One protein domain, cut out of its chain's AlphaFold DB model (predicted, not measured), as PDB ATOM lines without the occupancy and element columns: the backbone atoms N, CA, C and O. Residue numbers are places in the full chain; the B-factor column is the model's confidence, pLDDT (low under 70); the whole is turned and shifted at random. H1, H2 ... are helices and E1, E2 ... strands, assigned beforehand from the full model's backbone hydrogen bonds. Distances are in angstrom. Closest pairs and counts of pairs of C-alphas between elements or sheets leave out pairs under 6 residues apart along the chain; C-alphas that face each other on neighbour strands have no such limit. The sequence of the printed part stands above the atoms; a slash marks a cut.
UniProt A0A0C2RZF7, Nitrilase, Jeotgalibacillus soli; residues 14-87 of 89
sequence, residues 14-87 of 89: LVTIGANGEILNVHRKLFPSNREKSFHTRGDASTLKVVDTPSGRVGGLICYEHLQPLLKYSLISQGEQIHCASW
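AT A GLANCE: This is residues 14 to 87 of the 89 residues of the protein "Nitrilase" of Jeotgalibacillus soli (UniProt A0A0C2RZF7). A small three-stranded sheet, E3 E4 E5, has the helix H3 along one face, while the hairpin E1 E2 lies partly over the other face, near E4. The short helix H1 sits well away from this layered body, on a loop that reaches out at one end of the longest axis. The printed part has 74 residues, with three named helices and five named strands in the order E1 E2 H1 E3 E4 H2 H3 E5, and its class is mixed, helices and strands. The sheet order is E3, E4, E5, mixed, and E1 and E2 form a separate antiparallel pair. The whole is compact, with a radius of gyration of the C-alphas of 12.4 A and spans of 37 by 26 by 21 A.

IN THESE COORDINATES: E1, residues 14 to 17, begins at C-alpha 14 at (-4.267, 15.267, 86.414). E2, residues 23 to 28, is 13.6 A long. H1 is residues 34 to 38 and E3 is residues 51 to 53. E4, residues 56 to 62, is the longest strand at 19.9 A and begins at C-alpha 56 at (8.144, 26.364, 91.765). H2, residues 63 to 67, follows directly. H3, residues 69 to 78, is 14.3 A long. E5, residues 82 to 86, is 12.6 A long and ends at C-alpha 86 at (-4.414, 13.345, 94.192).

HOW THE PARTS SIT: E1 and E2 form a hairpin, antiparallel at 177 degrees, with N 14 and O 27 at 2.8 A. The C-alphas of Leu 14 and Ile 62, the closest of E1 and E4, are 7.2 A apart. E2 and E4 are near each other, with 9 pairs of C-alphas within 10 A. E3 and E4 form a hairpin, antiparallel at 132 degrees, with N 51 and O 58 at 2.9 A. E4 and E5 are parallel at 22 degrees, with N 84 and O 59 at 2.8 A. E4, H2, H3 and E5 make a strand-helix-strand unit, two parallel neighbour strands joined through helices, with a right-handed crossover. H3 is on the sheet at a height of 9.7 A, over E4 and along the strands at 14 degrees on the local plane; the closest C-alphas of H3 and E4, those of Leu 75 and Gly 59, are 6.5 A apart. H2 only grazes the sheet, with residues 63 to 67. H1 is not on the sheet. Every O i to N i+4 pair of H3 is within hydrogen-bond range; H1 and H2 each have 0 of 1, but 2 of 2 O i to N i+3 pairs.

THE WHOLE: The C-alphas of Ser 38 and Pro 54, the two farthest apart, are 37.9 A apart. The printed part has no cut. The link from H1 to E3, residues 39 to 50, is long. The mean pLDDT of the printed part is 96.3, and no printed residue is under 70.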
ATOM      1  N   LEU A  14      -4.709  14.145  85.601       97.44
ATOM      2  CA  LEU A  14      -4.267  15.267  86.414       97.44
ATOM      3  C   LEU A  14      -3.784  16.375  85.475       97.44
ATOM      4  O   LEU A  14      -2.860  16.176  84.685       97.44
ATOM      5  N   VAL A  15      -4.450  17.529  85.529       97.88
ATOM      6  CA  VAL A  15      -4.171  18.675  84.657       97.88
ATOM      7  C   VAL A  15      -3.494  19.766  85.471       97.88
ATOM      8  O   VAL A  15      -4.043  20.222  86.473       97.88
ATOM      9  N   THR A  16      -2.322  20.206  85.022       97.75
ATOM     10  CA  THR A  16      -1.629  21.357  85.606       97.75
ATOM     11  C   THR A  16      -1.903  22.586  84.752       97.75
ATOM     12  O   THR A  16      -1.560  22.607  83.569       97.75
ATOM     13  N   ILE A  17      -2.523  23.601  85.353       97.69
ATOM     14  CA  ILE A  17      -2.895  24.857  84.693       97.69
ATOM     15  C   ILE A  17      -1.958  25.965  85.183       97.69
ATOM     16  O   ILE A  17      -1.751  26.121  86.387       97.69
ATOM     17  N   GLY A  18      -1.374  26.707  84.246       96.31
ATOM     18  CA  GLY A  18      -0.471  27.821  84.508       96.31
ATOM     19  C   GLY A  18      -1.196  29.082  84.975       96.31
ATOM     20  O   GLY A  18      -2.412  29.217  84.845       96.31
ATOM     21  N   ALA A  19      -0.433  30.050  85.487       95.44
ATOM     22  CA  ALA A  19      -0.975  31.315  85.999       95.44
ATOM     23  C   ALA A  19      -1.692  32.167  84.928       95.44
ATOM     24  O   ALA A  19      -2.514  33.014  85.260       95.44
ATOM     25  N   ASN A  20      -1.394  31.933  83.648       95.88
ATOM     26  CA  ASN A  20      -2.037  32.554  82.487       95.88
ATOM     27  C   ASN A  20      -3.235  31.746  81.943       95.88
ATOM     28  O   ASN A  20      -3.814  32.129  80.932       95.88
ATOM     29  N   GLY A  21      -3.598  30.631  82.586       96.38
ATOM     30  CA  GLY A  21      -4.661  29.731  82.136       96.38
ATOM     31  C   GLY A  21      -4.230  28.691  81.096       96.38
ATOM     32  O   GLY A  21      -5.065  27.899  80.664       96.38
ATOM     33  N   GLU A  22      -2.955  28.646  80.698       97.50
ATOM     34  CA  GLU A  22      -2.458  27.626  79.768       97.50
ATOM     35  C   GLU A  22      -2.374  26.247  80.431       97.50
ATOM     36  O   GLU A  22      -2.050  26.111  81.611       97.50
ATOM     37  N   ILE A  23      -2.627  25.194  79.655       98.06
ATOM     38  CA  ILE A  23      -2.430  23.816  80.110       98.06
ATOM     39  C   ILE A  23      -0.944  23.479  79.981       98.06
ATOM     40  O   ILE A  23      -0.432  23.325  78.874       98.06
ATOM     41  N   LEU A  24      -0.263  23.332  81.115       97.69
ATOM     42  CA  LEU A  24       1.169  23.030  81.167       97.69
ATOM     43  C   LEU A  24       1.444  21.527  81.061       97.69
ATOM     44  O   LEU A  24       2.441  21.112  80.474       97.69
ATOM     45  N   ASN A  25       0.565  20.698  81.631       97.88
ATOM     46  CA  ASN A  25       0.655  19.244  81.531       97.88
ATOM     47  C   ASN A  25      -0.722  18.584  81.671       97.88
ATOM     48  O   ASN A  25      -1.591  19.077  82.392       97.88
ATOM     49  N   VAL A  26      -0.888  17.434  81.017       97.81
ATOM     50  CA  VAL A  26      -2.043  16.538  81.170       97.81
ATOM     51  C   VAL A  26      -1.506  15.142  81.450       97.81
ATOM     52  O   VAL A  26      -1.273  14.355  80.532       97.81
ATOM     53  N   HIS A  27      -1.286  14.840  82.725       97.69
ATOM     54  CA  HIS A  27      -0.833  13.528  83.154       97.69
ATOM     55  C   HIS A  27      -2.005  12.548  83.197       97.69
ATOM     56  O   HIS A  27      -2.966  12.764  83.930       97.69
ATOM     57  N   ARG A  28      -1.942  11.468  82.416       97.31
ATOM     58  CA  ARG A  28      -2.966  10.413  82.410       97.31
ATOM     59  C   ARG A  28      -2.483   9.228  83.230       97.31
ATOM     60  O   ARG A  28      -1.394   8.728  82.965       97.31
ATOM     61  N   LYS A  29      -3.320   8.738  84.148       96.38
ATOM     62  CA  LYS A  29      -3.002   7.608  85.032       96.38
ATOM     63  C   LYS A  29      -2.518   6.410  84.212       96.38
ATOM     64  O   LYS A  29      -3.275   5.854  83.411       96.38
ATOM     65  N   LEU A  30      -1.277   5.976  84.419       95.81
ATOM     66  CA  LEU A  30      -0.676   4.866  83.668       95.81
ATOM     67  C   LEU A  30      -1.372   3.551  83.997       95.81
ATOM     68  O   LEU A  30      -1.561   2.687  83.138       95.81
ATOM     69  N   PHE A  31      -1.727   3.388  85.270       93.25
ATOM     70  CA  PHE A  31      -2.208   2.132  85.825       93.25
ATOM     71  C   PHE A  31      -3.531   2.328  86.574       93.25
ATOM     72  O   PHE A  31      -3.529   2.471  87.799       93.25
ATOM     73  N   PRO A  32      -4.679   2.294  85.866       93.88
ATOM     74  CA  PRO A  32      -5.988   2.217  86.500       93.88
ATOM     75  C   PRO A  32      -6.055   1.020  87.455       93.88
ATOM     76  O   PRO A  32      -5.666  -0.106  87.119       93.88
ATOM     77  N   SER A  33      -6.528   1.271  88.670       91.50
ATOM     78  CA  SER A  33      -6.572   0.301  89.764       91.50
ATOM     79  C   SER A  33      -7.964  -0.307  89.918       91.50
ATOM     80  O   SER A  33      -8.969   0.399  89.903       91.50
ATOM     81  N   ASN A  34      -8.030  -1.624  90.140       91.94
ATOM     82  CA  ASN A  34      -9.269  -2.355  90.437       91.94
ATOM     83  C   ASN A  34     -10.410  -2.023  89.457       91.94
ATOM     84  O   ASN A  34     -10.255  -2.215  88.251       91.94
ATOM     85  N   ARG A  35     -11.538  -1.520  89.975       92.06
ATOM     86  CA  ARG A  35     -12.738  -1.180  89.201       92.06
ATOM     87  C   ARG A  35     -12.502  -0.089  88.164       92.06
ATOM     88  O   ARG A  35     -13.187  -0.086  87.156       92.06
ATOM     89  N   GLU A  36     -11.510   0.778  88.351       94.06
ATOM     90  CA  GLU A  36     -11.189   1.806  87.357       94.06
ATOM     91  C   GLU A  36     -10.835   1.205  85.994       94.06
ATOM     92  O   GLU A  36     -11.090   1.829  84.973       94.06
ATOM     93  N   LYS A  37     -10.301  -0.026  85.950       92.88
ATOM     94  CA  LYS A  37      -9.939  -0.706  84.697       92.88
ATOM     95  C   LYS A  37     -11.131  -0.966  83.773       92.88
ATOM     96  O   LYS A  37     -10.908  -1.220  82.596       92.88
ATOM     97  N   SER A  38     -12.367  -0.951  84.282       92.56
ATOM     98  CA  SER A  38     -13.550  -1.191  83.450       92.56
ATOM     99  C   SER A  38     -14.013   0.048  82.685       92.56
ATOM    100  O   SER A  38     -14.871  -0.083  81.819       92.56
ATOM    101  N   PHE A  39     -13.492   1.236  83.009       91.94
ATOM    102  CA  PHE A  39     -13.895   2.484  82.358       91.94
ATOM    103  C   PHE A  39     -12.733   3.412  82.003       91.94
ATOM    104  O   PHE A  39     -12.878   4.194  81.074       91.94
ATOM    105  N   HIS A  40     -11.581   3.327  82.671       95.06
ATOM    106  CA  HIS A  40     -10.409   4.131  82.344       95.06
ATOM    107  C   HIS A  40      -9.416   3.395  81.443       95.06
ATOM    108  O   HIS A  40      -8.902   2.328  81.788       95.06
ATOM    109  N   THR A  41      -9.068   4.041  80.337       95.50
ATOM    110  CA  THR A  41      -7.928   3.695  79.494       95.50
ATOM    111  C   THR A  41      -6.621   4.050  80.208       95.50
ATOM    112  O   THR A  41      -6.544   5.016  80.973       95.50
ATOM    113  N   ARG A  42      -5.571   3.251  79.977       95.06
ATOM    114  CA  ARG A  42      -4.220   3.528  80.488       95.06
ATOM    115  C   ARG A  42      -3.621   4.734  79.774       95.06
ATOM    116  O   ARG A  42      -3.631   4.785  78.548       95.06
ATOM    117  N   GLY A  43      -3.050   5.653  80.541       94.12
ATOM    118  CA  GLY A  43      -2.137   6.659  80.015       94.12
ATOM    119  C   GLY A  43      -0.775   6.075  79.642       94.12
ATOM    120  O   GLY A  43      -0.445   4.933  79.975       94.12
ATOM    121  N   ASP A  44       0.032   6.894  78.979       92.50
ATOM    122  CA  ASP A  44       1.430   6.606  78.692       92.50
ATOM    123  C   ASP A  44       2.377   7.466  79.554       92.50
ATOM    124  O   ASP A  44       2.005   8.499  80.120       92.50
ATOM    125  N   ALA A  45       3.630   7.023  79.651       93.62
ATOM    126  CA  ALA A  45       4.639   7.641  80.505       93.62
ATOM    127  C   ALA A  45       5.169   8.995  79.992       93.62
ATOM    128  O   ALA A  45       5.856   9.683  80.744       93.62
ATOM    129  N   SER A  46       4.859   9.420  78.759       94.69
ATOM    130  CA  SER A  46       5.353  10.693  78.201       94.69
ATOM    131  C   SER A  46       4.797  11.927  78.918       94.69
ATOM    132  O   SER A  46       5.328  13.027  78.763       94.69
ATOM    133  N   THR A  47       3.744  11.743  79.716       93.88
ATOM    134  CA  THR A  47       3.064  12.799  80.476       93.88
ATOM    135  C   THR A  47       3.484  12.867  81.949       93.88
ATOM    136  O   THR A  47       3.027  13.750  82.676       93.88
ATOM    137  N   LEU A  48       4.375  11.974  82.403       96.06
ATOM    138  CA  LEU A  48       5.008  12.040  83.727       96.06
ATOM    139  C   LEU A  48       6.072  13.136  83.728       96.06
ATOM    140  O   LEU A  48       7.266  12.857  83.625       96.06
ATOM    141  N   LYS A  49       5.620  14.386  83.787       97.06
ATOM    142  CA  LYS A  49       6.461  15.574  83.668       97.06
ATOM    143  C   LYS A  49       6.324  16.473  84.883       97.06
ATOM    144  O   LYS A  49       5.217  16.700  85.368       97.06
ATOM    145  N   VAL A  50       7.454  17.025  85.305       98.44
ATOM    146  CA  VAL A  50       7.511  18.170  86.215       98.44
ATOM    147  C   VAL A  50       7.510  19.442  85.372       98.44
ATOM    148  O   VAL A  50       8.343  19.583  84.477       98.44
ATOM    149  N   VAL A  51       6.586  20.361  85.649       98.12
ATOM    150  CA  VAL A  51       6.464  21.640  84.933       98.12
ATOM    151  C   VAL A  51       6.907  22.809  85.799       98.12
ATOM    152  O   VAL A  51       6.675  22.827  87.010       98.12
ATOM    153  N   ASP A  52       7.540  23.799  85.177       97.62
ATOM    154  CA  ASP A  52       7.932  25.030  85.854       97.62
ATOM    155  C   ASP A  52       6.718  25.953  86.011       97.62
ATOM    156  O   ASP A  52       5.959  26.190  85.070       97.62
ATOM    157  N   THR A  53       6.527  26.483  87.217       96.94
ATOM    158  CA  THR A  53       5.481  27.464  87.530       96.94
ATOM    159  C   THR A  53       6.076  28.609  88.356       96.94
ATOM    160  O   THR A  53       7.129  28.425  88.973       96.94
ATOM    161  N   PRO A  54       5.410  29.776  88.454       96.31
ATOM    162  CA  PRO A  54       5.866  30.861  89.331       96.31
ATOM    163  C   PRO A  54       6.001  30.464  90.811       96.31
ATOM    164  O   PRO A  54       6.761  31.090  91.543       96.31
ATOM    165  N   SER A  55       5.292  29.419  91.246       95.12
ATOM    166  CA  SER A  55       5.346  28.890  92.615       95.12
ATOM    167  C   SER A  55       6.442  27.836  92.820       95.12
ATOM    168  O   SER A  55       6.626  27.368  93.940       95.12
ATOM    169  N   GLY A  56       7.153  27.441  91.760       97.19
ATOM    170  CA  GLY A  56       8.144  26.364  91.765       97.19
ATOM    171  C   GLY A  56       7.817  25.248  90.772       97.19
ATOM    172  O   GLY A  56       6.918  25.363  89.935       97.19
ATOM    173  N   ARG A  57       8.572  24.154  90.856       98.38
ATOM    174  CA  ARG A  57       8.487  23.013  89.935       98.38
ATOM    175  C   ARG A  57       7.461  21.993  90.414       98.38
ATOM    176  O   ARG A  57       7.672  21.331  91.432       98.38
ATOM    177  N   VAL A  58       6.357  21.881  89.682       98.31
ATOM    178  CA  VAL A  58       5.169  21.116  90.075       98.31
ATOM    179  C   VAL A  58       5.108  19.799  89.311       98.31
ATOM    180  O   VAL A  58       5.170  19.778  88.083       98.31
ATOM    181  N   GLY A  59       4.944  18.705  90.043       98.25
ATOM    182  CA  GLY A  59       4.570  17.399  89.510       98.25
ATOM    183  C   GLY A  59       3.422  16.803  90.325       98.25
ATOM    184  O   GLY A  59       2.895  17.426  91.250       98.25
ATOM    185  N   GLY A  60       2.977  15.607  89.956       97.62
ATOM    186  CA  GLY A  60       1.894  14.946  90.671       97.62
ATOM    187  C   GLY A  60       1.619  13.542  90.166       97.62
ATOM    188  O   GLY A  60       1.965  13.190  89.038       97.62
ATOM    189  N   LEU A  61       0.985  12.748  91.024       98.06
ATOM    190  CA  LEU A  61       0.565  11.376  90.746       98.06
ATOM    191  C   LEU A  61      -0.882  11.163  91.196       98.06
ATOM    192  O   LEU A  61      -1.424  11.908  92.021       98.06
ATOM    193  N   ILE A  62      -1.510  10.116  90.659       97.56
ATOM    194  CA  ILE A  62      -2.920   9.817  90.900       97.56
ATOM    195  C   ILE A  62      -3.066   8.521  91.708       97.56
ATOM    196  O   ILE A  62      -2.835   7.408  91.227       97.56
ATOM    197  N   CYS A  63      -3.563   8.642  92.938       96.06
ATOM    198  CA  CYS A  63      -4.015   7.553  93.804       96.06
ATOM    199  C   CYS A  63      -2.959   6.433  93.918       96.06
ATOM    200  O   CYS A  63      -1.843   6.675  94.368       96.06
ATOM    201  N   TYR A  64      -3.258   5.211  93.473       95.25
ATOM    202  CA  TYR A  64      -2.342   4.067  93.542       95.25
ATOM    203  C   TYR A  64      -1.021   4.229  92.759       95.25
ATOM    204  O   TYR A  64      -0.109   3.420  92.949       95.25
ATOM    205  N   GLU A  65      -0.851   5.270  91.939       96.50
ATOM    206  CA  GLU A  65       0.443   5.594  91.322       96.50
ATOM    207  C   GLU A  65       1.518   5.973  92.346       96.50
ATOM    208  O   GLU A  65       2.690   5.664  92.141       96.50
ATOM    209  N   HIS A  66       1.136   6.523  93.503       96.31
ATOM    210  CA  HIS A  66       2.075   6.821  94.591       96.31
ATOM    211  C   HIS A  66       2.738   5.562  95.170       96.31
ATOM    212  O   HIS A  66       3.801   5.642  95.792       96.31
ATOM    213  N   LEU A  67       2.137   4.385  94.971       94.75
ATOM    214  CA  LEU A  67       2.713   3.105  95.381       94.75
ATOM    215  C   LEU A  67       3.652   2.509  94.326       94.75
ATOM    216  O   LEU A  67       4.293   1.503  94.601       94.75
ATOM    217  N   GLN A  68       3.772   3.124  93.147       95.19
ATOM    218  CA  GLN A  68       4.677   2.688  92.086       95.19
ATOM    219  C   GLN A  68       6.014   3.441  92.206       95.19
ATOM    220  O   GLN A  68       6.073   4.634  91.898       95.19
ATOM    221  N   PRO A  69       7.114   2.790  92.640       95.69
ATOM    222  CA  PRO A  69       8.361   3.497  92.940       95.69
ATOM    223  C   PRO A  69       8.945   4.216  91.725       95.69
ATOM    224  O   PRO A  69       9.385   5.353  91.849       95.69
ATOM    225  N   LEU A  70       8.898   3.594  90.545       96.56
ATOM    226  CA  LEU A  70       9.463   4.163  89.318       96.56
ATOM    227  C   LEU A  70       8.780   5.470  88.892       96.56
ATOM    228  O   LEU A  70       9.446   6.346  88.352       96.56
ATOM    229  N   LEU A  71       7.482   5.629  89.175       96.94
ATOM    230  CA  LEU A  71       6.765   6.866  88.855       96.94
ATOM    231  C   LEU A  71       7.247   8.011  89.746       96.94
ATOM    232  O   LEU A  71       7.561   9.089  89.251       96.94
ATOM    233  N   LYS A  72       7.418   7.738  91.045       96.06
ATOM    234  CA  LYS A  72       8.005   8.697  91.988       96.06
ATOM    235  C   LYS A  72       9.447   9.036  91.627       96.06
ATOM    236  O   LYS A  72       9.792  10.209  91.568       96.06
ATOM    237  N   TYR A  73      10.273   8.032  91.329       97.62
ATOM    238  CA  TYR A  73      11.659   8.266  90.917       97.62
ATOM    239  C   TYR A  73      11.757   9.110  89.647       97.62
ATOM    240  O   TYR A  73      12.665   9.926  89.558       97.62
ATOM    241  N   SER A  74      10.826   8.959  88.701       97.62
ATOM    242  CA  SER A  74      10.779   9.794  87.497       97.62
ATOM    243  C   SER A  74      10.549  11.275  87.821       97.62
ATOM    244  O   SER A  74      11.223  12.135  87.265       97.62
ATOM    245  N   LEU A  75       9.631  11.594  88.738       98.12
ATOM    246  CA  LEU A  75       9.368  12.986  89.127       98.12
ATOM    247  C   LEU A  75      10.507  13.559  89.986       98.12
ATOM    248  O   LEU A  75      10.938  14.694  89.778       98.12
ATOM    249  N   ILE A  76      11.070  12.747  90.887       98.19
ATOM    250  CA  ILE A  76      12.234  13.125  91.702       98.19
ATOM    251  C   ILE A  76      13.455  13.399  90.816       98.19
ATOM    252  O   ILE A  76      14.120  14.414  91.004       98.19
ATOM    253  N   SER A  77      13.750  12.537  89.837       98.25
ATOM    254  CA  SER A  77      14.903  12.717  88.939       98.25
ATOM    255  C   SER A  77      14.746  13.931  88.032       98.25
ATOM    256  O   SER A  77      15.734  14.558  87.657       98.25
ATOM    257  N   GLN A  78      13.504  14.302  87.726       98.31
ATOM    258  CA  GLN A  78      13.197  15.544  87.043       98.31
ATOM    259  C   GLN A  78      13.351  16.764  87.944       98.31
ATOM    260  O   GLN A  78      13.412  17.848  87.388       98.31
ATOM    261  N   GLY A  79      13.451  16.632  89.272       98.12
ATOM    262  CA  GLY A  79      13.648  17.718  90.242       98.12
ATOM    263  C   GLY A  79      12.356  18.391  90.720       98.12
ATOM    264  O   GLY A  79      12.323  19.614  90.881       98.12
ATOM    265  N   GLU A  80      11.291  17.609  90.897       98.38
ATOM    266  CA  GLU A  80      10.038  18.051  91.522       98.38
ATOM    267  C   GLU A  80      10.283  18.770  92.862       98.38
ATOM    268  O   GLU A  80      11.022  18.283  93.717       98.38
ATOM    269  N   GLN A  81       9.652  19.934  93.042       98.50
ATOM    270  CA  GLN A  81       9.698  20.715  94.285       98.50
ATOM    271  C   GLN A  81       8.362  20.677  95.028       98.50
ATOM    272  O   GLN A  81       8.328  20.675  96.256       98.50
ATOM    273  N   ILE A  82       7.260  20.656  94.277       98.19
ATOM    274  CA  ILE A  82       5.895  20.611  94.795       98.19
ATOM    275  C   ILE A  82       5.218  19.378  94.204       98.19
ATOM    276  O   ILE A  82       5.055  19.284  92.988       98.19
ATOM    277  N   HIS A  83       4.814  18.453  95.075       98.12
ATOM    278  CA  HIS A  83       4.141  17.219  94.687       98.12
ATOM    279  C   HIS A  83       2.637  17.303  94.954       98.12
ATOM    280  O   HIS A  83       2.191  17.337  96.106       98.12
ATOM    281  N   CYS A  84       1.837  17.302  93.893       97.25
ATOM    282  CA  CYS A  84       0.384  17.236  93.980       97.25
ATOM    283  C   CYS A  84      -0.075  15.776  94.090       97.25
ATOM    284  O   CYS A  84      -0.209  15.075  93.085       97.25
ATOM    285  N   ALA A  85      -0.356  15.333  95.316       96.94
ATOM    286  CA  ALA A  85      -0.888  14.001  95.579       96.94
ATOM    287  C   ALA A  85      -2.421  13.980  95.479       96.94
ATOM    288  O   ALA A  85      -3.116  14.404  96.404       96.94
ATOM    289  N   SER A  86      -2.963  13.473  94.369       95.44
ATOM    290  CA  SER A  86      -4.414  13.345  94.192       95.44
ATOM    291  C   SER A  86      -4.883  11.957  94.614       95.44
ATOM    292  O   SER A  86      -4.520  10.960  93.993       95.44
ATOM    293  N   TRP A  87      -5.693  11.875  95.666       94.44
ATOM    294  CA  TRP A  87      -6.315  10.632  96.119       94.44
ATOM    295  C   TRP A  87      -7.814  10.652  95.835       94.44
ATOM    296  O   TRP A  87      -8.434  11.709  95.726       94.44
TER     297      TRP A  87